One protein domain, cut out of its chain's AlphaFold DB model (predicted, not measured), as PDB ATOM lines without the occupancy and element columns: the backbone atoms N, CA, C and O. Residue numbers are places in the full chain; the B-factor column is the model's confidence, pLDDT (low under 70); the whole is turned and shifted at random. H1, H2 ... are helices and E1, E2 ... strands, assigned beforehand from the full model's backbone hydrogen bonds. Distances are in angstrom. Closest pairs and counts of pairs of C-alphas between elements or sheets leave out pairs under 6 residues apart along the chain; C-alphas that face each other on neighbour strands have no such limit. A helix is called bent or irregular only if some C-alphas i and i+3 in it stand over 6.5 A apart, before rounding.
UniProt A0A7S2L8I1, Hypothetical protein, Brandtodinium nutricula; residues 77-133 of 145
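What this domain is: This is residues 77 to 133 of the 145 residues of the protein "Hypothetical protein" of Brandtodinium nutricula (UniProt A0A7S2L8I1). Two strand hairpins, E1 with E2 and E3 with E4, stand side by side in one small sheet, only just strongly twisted, with the short helix H1 over one face. The small helix H2 grazes the sheet, after the long loop of residues 99 to 113. The printed part has 57 residues, under half of them in two named helices and four named strands, in the order H1 E1 E2 H2 E3 E4; the class is mixed, and the sheet runs E2 E1 E3 E4, all antiparallel. It is compact, with a radius of gyration of the C-alphas of 11.0 A, and elongated, spanning 33 by 21 by 16 A.

How they stand to each other: Start at H1, residues 77 to 83: it lies over E1, residues 88 to 91, at a height over the sheet of 8.1 A, and runs along the strands, at 19 degrees to E1 on the local plane. Their closest C-alphas, of Met 79 and Trp 90, are 6.3 A apart. E1 and E2, residues 95 to 98, form a hairpin; look for N 89 and O 97, 2.8 A apart. H2, residues 114 to 118, only grazes the sheet. E2, H2 and E3, residues 120 to 123, make a split strand-helix-strand unit, its strands running the same way with E1 between them; its crossover is right-handed. Between E1 and E3, N 90 and O 122 are 2.9 A apart. E3 and E4, residues 130 to 132, form a hairpin, with N 121 and O 131 2.9 A apart. Within hydrogen-bond range are 2 of 3 O i to N i+4 pairs in H1, and in H2 0 of 1, beside 1 of 2 O i to N i+3 pairs.

Where its parts are: Find C-alpha 77 at (-26.501, -17.268, -40.899), where H1 begins; it is 11.5 A long and irregular, C-alphas 77 and 80 being 7.3 A apart. E1 measures 10.5 A, E2 10.1 A, H2 6.9 A, E3 9.8 A and E4 7.0 A, ending at C-alpha 132 at (-43.216, -5.151, -42.476).

The domain as a whole: The two farthest C-alphas, of Thr 111 and Ser 126, are 34.1 A apart. The printed part has no cut; the link E2 to H2 is long. The model's pLDDT is under 70 at residues 107 to 119, 126 to 128 and 133.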
ATOM      1  N   ALA A  77     -27.796 -17.191 -40.221       95.62
ATOM      2  CA  ALA A  77     -26.501 -17.268 -40.899       95.62
ATOM      3  C   ALA A  77     -26.637 -17.546 -42.406       95.62
ATOM      4  O   ALA A  77     -25.725 -17.257 -43.178       95.62
ATOM      5  N   LEU A  78     -27.786 -18.076 -42.835       95.50
ATOM      6  CA  LEU A  78     -28.099 -18.365 -44.234       95.50
ATOM      7  C   LEU A  78     -28.976 -17.281 -44.883       95.50
ATOM      8  O   LEU A  78     -29.453 -17.468 -46.003       95.50
ATOM      9  N   MET A  79     -29.203 -16.150 -44.209       92.94
ATOM     10  CA  MET A  79     -29.991 -15.043 -44.757       92.94
ATOM     11  C   MET A  79     -29.360 -14.490 -46.039       92.94
ATOM     12  O   MET A  79     -30.036 -14.427 -47.058       92.94
ATOM     13  N   GLU A  80     -28.062 -14.188 -46.035       92.25
ATOM     14  CA  GLU A  80     -27.353 -13.667 -47.217       92.25
ATOM     15  C   GLU A  80     -27.432 -14.619 -48.418       92.25
ATOM     16  O   GLU A  80     -27.613 -14.195 -49.560       92.25
ATOM     17  N   LEU A  81     -27.391 -15.933 -48.165       93.88
ATOM     18  CA  LEU A  81     -27.604 -16.935 -49.207       93.88
ATOM     19  C   LEU A  81     -28.998 -16.788 -49.834       93.88
ATOM     20  O   LEU A  81     -29.120 -16.835 -51.055       93.88
ATOM     21  N   CYS A  82     -30.036 -16.562 -49.029       93.69
ATOM     22  CA  CYS A  82     -31.374 -16.279 -49.541       93.69
ATOM     23  C   CYS A  82     -31.416 -14.991 -50.366       93.69
ATOM     24  O   CYS A  82     -31.930 -14.992 -51.481       93.69
ATOM     25  N   LEU A  83     -30.847 -13.904 -49.834       91.19
ATOM     26  CA  LEU A  83     -30.916 -12.580 -50.456       91.19
ATOM     27  C   LEU A  83     -30.122 -12.493 -51.762       91.19
ATOM     28  O   LEU A  83     -30.454 -11.681 -52.622       91.19
ATOM     29  N   SER A  84     -29.136 -13.374 -51.956       91.44
ATOM     30  CA  SER A  84     -28.430 -13.516 -53.234       91.44
ATOM     31  C   SER A  84     -29.304 -14.054 -54.380       91.44
ATOM     32  O   SER A  84     -28.918 -13.934 -55.544       91.44
ATOM     33  N   HIS A  85     -30.487 -14.612 -54.083       89.56
ATOM     34  CA  HIS A  85     -31.427 -15.126 -55.080       89.56
ATOM     35  C   HIS A  85     -32.545 -14.108 -55.338       89.56
ATOM     36  O   HIS A  85     -33.345 -13.784 -54.458       89.56
ATOM     37  N   GLY A  86     -32.607 -13.596 -56.570       87.69
ATOM     38  CA  GLY A  86     -33.645 -12.650 -56.977       87.69
ATOM     39  C   GLY A  86     -35.047 -13.254 -56.860       87.69
ATOM     40  O   GLY A  86     -35.283 -14.368 -57.321       87.69
ATOM     41  N   GLY A  87     -35.973 -12.507 -56.253       87.06
ATOM     42  CA  GLY A  87     -37.361 -12.937 -56.039       87.06
ATOM     43  C   GLY A  87     -37.584 -13.814 -54.803       87.06
ATOM     44  O   GLY A  87     -38.725 -14.158 -54.503       87.06
ATOM     45  N   CYS A  88     -36.531 -14.135 -54.050       91.06
ATOM     46  CA  CYS A  88     -36.660 -14.742 -52.730       91.06
ATOM     47  C   CYS A  88     -36.749 -13.671 -51.640       91.06
ATOM     48  O   CYS A  88     -36.230 -12.566 -51.781       91.06
ATOM     49  N   ALA A  89     -37.374 -14.019 -50.523       91.50
ATOM     50  CA  ALA A  89     -37.412 -13.207 -49.320       91.50
ATOM     51  C   ALA A  89     -37.089 -14.059 -48.092       91.50
ATOM     52  O   ALA A  89     -37.393 -15.255 -48.051       91.50
ATOM     53  N   TRP A  90     -36.483 -13.443 -47.079       92.75
ATOM     54  CA  TRP A  90     -36.129 -14.092 -45.819       92.75
ATOM     55  C   TRP A  90     -36.826 -13.422 -44.636       92.75
ATOM     56  O   TRP A  90     -36.883 -12.199 -44.541       92.75
ATOM     57  N   SER A  91     -37.330 -14.218 -43.696       89.12
ATOM     58  CA  SER A  91     -37.740 -13.740 -42.371       89.12
ATOM     59  C   SER A  91     -37.413 -14.772 -41.298       89.12
ATOM     60  O   SER A  91     -37.312 -15.968 -41.581       89.12
ATOM     61  N   ALA A  92     -37.319 -14.338 -40.040       87.94
ATOM     62  CA  ALA A  92     -37.077 -15.246 -38.917       87.94
ATOM     63  C   ALA A  92     -38.206 -16.284 -38.733       87.94
ATOM     64  O   ALA A  92     -37.973 -17.386 -38.236       87.94
ATOM     65  N   LEU A  93     -39.432 -15.953 -39.157       84.69
ATOM     66  CA  LEU A  93     -40.592 -16.839 -39.042       84.69
ATOM     67  C   LEU A  93     -40.715 -17.821 -40.206       84.69
ATOM     68  O   LEU A  93     -41.066 -18.978 -39.986       84.69
ATOM     69  N   SER A  94     -40.430 -17.389 -41.433       86.75
ATOM     70  CA  SER A  94     -40.674 -18.204 -42.633       86.75
ATOM     71  C   SER A  94     -39.404 -18.802 -43.228       86.75
ATOM     72  O   SER A  94     -39.490 -19.727 -44.034       86.75
ATOM     73  N   GLY A  95     -38.230 -18.337 -42.796       91.81
ATOM     74  CA  GLY A  95     -36.969 -18.627 -43.464       91.81
ATOM     75  C   GLY A  95     -36.967 -18.018 -44.861       91.81
ATOM     76  O   GLY A  95     -37.654 -17.030 -45.113       91.81
ATOM     77  N   CYS A  96     -36.193 -18.614 -45.762       92.75
ATOM     78  CA  CYS A  96     -36.141 -18.206 -47.157       92.75
ATOM     79  C   CYS A  96     -37.237 -18.889 -47.978       92.75
ATOM     80  O   CYS A  96     -37.348 -20.119 -47.952       92.75
ATOM     81  N   ARG A  97     -38.035 -18.105 -48.701       91.56
ATOM     82  CA  ARG A  97     -39.079 -18.588 -49.619       91.56
ATOM     83  C   ARG A  97     -39.273 -17.585 -50.753       91.56
ATOM     84  O   ARG A  97     -38.737 -16.481 -50.704       91.56
ATOM     85  N   ASP A  98     -40.058 -17.975 -51.746       89.00
ATOM     86  CA  ASP A  98     -40.511 -17.084 -52.812       89.00
ATOM     87  C   ASP A  98     -41.260 -15.882 -52.210       89.00
ATOM     88  O   ASP A  98     -42.130 -16.049 -51.351       89.00
ATOM     89  N   TRP A  99     -40.911 -14.669 -52.636       84.69
ATOM     90  CA  TRP A  99     -41.572 -13.440 -52.194       84.69
ATOM     91  C   TRP A  99     -43.045 -13.372 -52.615       84.69
ATOM     92  O   TRP A  99     -43.867 -12.782 -51.916       84.69
ATOM     93  N   SER A 100     -43.390 -14.001 -53.739       82.56
ATOM     94  CA  SER A 100     -44.767 -14.088 -54.230       82.56
ATOM     95  C   SER A 100     -45.630 -15.092 -53.459       82.56
ATOM     96  O   SER A 100     -46.838 -15.167 -53.689       82.56
ATOM     97  N   ASP A 101     -45.041 -15.846 -52.527       82.25
ATOM     98  CA  ASP A 101     -45.765 -16.795 -51.696       82.25
ATOM     99  C   ASP A 101     -46.738 -16.062 -50.764       82.25
ATOM    100  O   ASP A 101     -46.351 -15.451 -49.765       82.25
ATOM    101  N   GLU A 102     -48.033 -16.164 -51.059       74.44
ATOM    102  CA  GLU A 102     -49.102 -15.523 -50.282       74.44
ATOM    103  C   GLU A 102     -49.104 -15.929 -48.801       74.44
ATOM    104  O   GLU A 102     -49.614 -15.209 -47.942       74.44
ATOM    105  N   THR A 103     -48.509 -17.081 -48.480       77.00
ATOM    106  CA  THR A 103     -48.416 -17.599 -47.118       77.00
ATOM    107  C   THR A 103     -47.146 -17.164 -46.401       77.00
ATOM    108  O   THR A 103     -46.954 -17.531 -45.239       77.00
ATOM    109  N   PHE A 104     -46.263 -16.395 -47.048       79.50
ATOM    110  CA  PHE A 104     -44.999 -15.947 -46.465       79.50
ATOM    111  C   PHE A 104     -45.207 -15.228 -45.132       79.50
ATOM    112  O   PHE A 104     -44.512 -15.522 -44.161       79.50
ATOM    113  N   CYS A 105     -46.209 -14.353 -45.061       74.81
ATOM    114  CA  CYS A 105     -46.565 -13.621 -43.846       74.81
ATOM    115  C   CYS A 105     -47.557 -14.380 -42.934       74.81
ATOM    116  O   CYS A 105     -47.830 -13.927 -41.825       74.81
ATOM    117  N   ASN A 106     -48.070 -15.549 -43.343       70.19
ATOM    118  CA  ASN A 106     -49.166 -16.252 -42.651       70.19
ATOM    119  C   ASN A 106     -48.706 -17.275 -41.598       70.19
ATOM    120  O   ASN A 106     -49.536 -17.972 -41.019       70.19
ATOM    121  N   GLN A 107     -47.403 -17.394 -41.314       66.06
ATOM    122  CA  GLN A 107     -46.905 -18.368 -40.325       66.06
ATOM    123  C   GLN A 107     -47.119 -17.938 -38.861       66.06
ATOM    124  O   GLN A 107     -46.702 -18.641 -37.937       66.06
ATOM    125  N   GLY A 108     -47.786 -16.803 -38.632       60.50
ATOM    126  CA  GLY A 108     -48.107 -16.322 -37.300       60.50
ATOM    127  C   GLY A 108     -49.348 -16.970 -36.679       60.50
ATOM    128  O   GLY A 108     -50.373 -17.116 -37.332       60.50
ATOM    129  N   LYS A 109     -49.286 -17.347 -35.393       53.22
ATOM    130  CA  LYS A 109     -50.410 -17.936 -34.628       53.22
ATOM    131  C   LYS A 109     -51.268 -16.903 -33.876       53.22
ATOM    132  O   LYS A 109     -51.979 -17.263 -32.939       53.22
ATOM    133  N   GLY A 110     -51.196 -15.628 -34.246       55.34
ATOM    134  CA  GLY A 110     -51.920 -14.543 -33.585       55.34
ATOM    135  C   GLY A 110     -53.117 -14.057 -34.392       55.34
ATOM    136  O   GLY A 110     -53.067 -13.983 -35.615       55.34
ATOM    137  N   THR A 111     -54.184 -13.664 -33.698       52.03
ATOM    138  CA  THR A 111     -55.153 -12.734 -34.287       52.03
ATOM    139  C   THR A 111     -54.650 -11.319 -34.013       52.03
ATOM    140  O   THR A 111     -54.352 -11.015 -32.863       52.03
ATOM    141  N   LYS A 112     -54.648 -10.470 -35.049       54.00
ATOM    142  CA  LYS A 112     -54.523  -9.000 -35.007       54.00
ATOM    143  C   LYS A 112     -53.095  -8.440 -35.013       54.00
ATOM    144  O   LYS A 112     -52.353  -8.603 -34.060       54.00
ATOM    145  N   GLN A 113     -52.804  -7.726 -36.102       53.81
ATOM    146  CA  GLN A 113     -52.108  -6.434 -36.212       53.81
ATOM    147  C   GLN A 113     -50.713  -6.258 -35.582       53.81
ATOM    148  O   GLN A 113     -49.829  -5.748 -36.258       53.81
ATOM    149  N   ASP A 114     -50.471  -6.716 -34.358       57.38
ATOM    150  CA  ASP A 114     -49.202  -6.538 -33.644       57.38
ATOM    151  C   ASP A 114     -48.067  -7.335 -34.308       57.38
ATOM    152  O   ASP A 114     -46.938  -6.875 -34.425       57.38
ATOM    153  N   TRP A 115     -48.391  -8.500 -34.874       59.84
ATOM    154  CA  TRP A 115     -47.422  -9.356 -35.568       59.84
ATOM    155  C   TRP A 115     -46.938  -8.726 -36.873       59.84
ATOM    156  O   TRP A 115     -45.861  -9.054 -37.364       59.84
ATOM    157  N   CYS A 116     -47.727  -7.812 -37.434       60.44
ATOM    158  CA  CYS A 116     -47.345  -7.093 -38.633       60.44
ATOM    159  C   CYS A 116     -46.247  -6.066 -38.371       60.44
ATOM    160  O   CYS A 116     -45.513  -5.733 -39.296       60.44
ATOM    161  N   LEU A 117     -46.132  -5.587 -37.129       60.94
ATOM    162  CA  LEU A 117     -45.139  -4.598 -36.718       60.94
ATOM    163  C   LEU A 117     -43.785  -5.244 -36.388       60.94
ATOM    164  O   LEU A 117     -42.744  -4.630 -36.594       60.94
ATOM    165  N   ASP A 118     -43.797  -6.497 -35.929       64.19
ATOM    166  CA  ASP A 118     -42.591  -7.164 -35.424       64.19
ATOM    167  C   ASP A 118     -41.881  -8.040 -36.469       64.19
ATOM    168  O   ASP A 118     -40.728  -8.440 -36.285       64.19
ATOM    169  N   VAL A 119     -42.552  -8.369 -37.576       69.69
ATOM    170  CA  VAL A 119     -41.986  -9.241 -38.612       69.69
ATOM    171  C   VAL A 119     -41.311  -8.406 -39.685       69.69
ATOM    172  O   VAL A 119     -41.954  -7.896 -40.604       69.69
ATOM    173  N   VAL A 120     -39.987  -8.334 -39.582       79.88
ATOM    174  CA  VAL A 120     -39.121  -7.807 -40.633       79.88
ATOM    175  C   VAL A 120     -38.888  -8.884 -41.688       79.88
ATOM    176  O   VAL A 120     -38.420  -9.988 -41.384       79.88
ATOM    177  N   VAL A 121     -39.200  -8.554 -42.936       83.75
ATOM    178  CA  VAL A 121     -38.890  -9.372 -44.108       83.75
ATOM    179  C   VAL A 121     -37.808  -8.700 -44.927       83.75
ATOM    180  O   VAL A 121     -37.917  -7.520 -45.237       83.75
ATOM    181  N   PHE A 122     -36.797  -9.464 -45.310       86.56
ATOM    182  CA  PHE A 122     -35.703  -9.016 -46.155       86.56
ATOM    183  C   PHE A 122     -35.944  -9.514 -47.575       86.56
ATOM    184  O   PHE A 122     -35.979 -10.725 -47.806       86.56
ATOM    185  N   HIS A 123     -36.135  -8.596 -48.517       84.69
ATOM    186  CA  HIS A 123     -36.294  -8.939 -49.928       84.69
ATOM    187  C   HIS A 123     -34.919  -9.160 -50.572       84.69
ATOM    188  O   HIS A 123     -34.030  -8.324 -50.433       84.69
ATOM    189  N   GLY A 124     -34.729 -10.279 -51.264       79.88
ATOM    190  CA  GLY A 124     -33.503 -10.593 -51.997       79.88
ATOM    191  C   GLY A 124     -33.405  -9.874 -53.341       79.88
ATOM    192  O   GLY A 124     -34.388  -9.354 -53.870       79.88
ATOM    193  N   GLY A 125     -32.216  -9.853 -53.931       72.88
ATOM    194  CA  GLY A 125     -31.940  -9.200 -55.211       72.88
ATOM    195  C   GLY A 125     -30.900  -8.087 -55.105       72.88
ATOM    196  O   GLY A 125     -30.093  -8.050 -54.183       72.88
ATOM    197  N   SER A 126     -30.887  -7.190 -56.092       65.25
ATOM    198  CA  SER A 126     -29.837  -6.171 -56.245       65.25
ATOM    199  C   SER A 126     -29.902  -5.017 -55.240       65.25
ATOM    200  O   SER A 126     -28.932  -4.274 -55.131       65.25
ATOM    201  N   ASP A 127     -31.026  -4.847 -54.546       68.88
ATOM    202  CA  ASP A 127     -31.231  -3.809 -53.533       68.88
ATOM    203  C   ASP A 127     -32.096  -4.388 -52.403       68.88
ATOM    204  O   ASP A 127     -33.326  -4.351 -52.492       68.88
ATOM    205  N   PRO A 128     -31.489  -5.060 -51.410       67.31
ATOM    206  CA  PRO A 128     -32.239  -5.690 -50.340       67.31
ATOM    207  C   PRO A 128     -32.795  -4.644 -49.376       67.31
ATOM    208  O   PRO A 128     -32.076  -3.780 -48.877       67.31
ATOM    209  N   TYR A 129     -34.082  -4.755 -49.064       71.94
ATOM    210  CA  TYR A 129     -34.765  -3.856 -48.141       71.94
ATOM    211  C   TYR A 129     -35.646  -4.630 -47.166       71.94
ATOM    212  O   TYR A 129     -36.076  -5.756 -47.428       71.94
ATOM    213  N   ALA A 130     -35.873  -4.004 -46.014       76.75
ATOM    214  CA  ALA A 130     -36.730  -4.506 -44.959       76.75
ATOM    215  C   ALA A 130     -38.170  -4.019 -45.171       76.75
ATOM    216  O   ALA A 130     -38.401  -2.817 -45.320       76.75
ATOM    217  N   VAL A 131     -39.137  -4.933 -45.135       72.50
ATOM    218  CA  VAL A 131     -40.573  -4.617 -45.144       72.50
ATOM    219  C   VAL A 131     -41.291  -5.282 -43.988       72.50
ATOM    220  O   VAL A 131     -40.952  -6.395 -43.586       72.50
ATOM    221  N   MET A 132     -42.303  -4.595 -43.468       71.88
ATOM    222  CA  MET A 132     -43.216  -5.151 -42.476       71.88
ATOM    223  C   MET A 132     -44.303  -5.985 -43.158       71.88
ATOM    224  O   MET A 132     -44.897  -5.581 -44.161       71.88
ATOM    225  N   CYS A 133     -44.572  -7.166 -42.608       69.69
ATOM    226  CA  CYS A 133     -45.637  -8.049 -43.083       69.69
ATOM    227  C   CYS A 133     -47.007  -7.526 -42.635       69.69
ATOM    228  O   CYS A 133     -47.458  -7.900 -41.563       69.69
TER     229      CYS A 133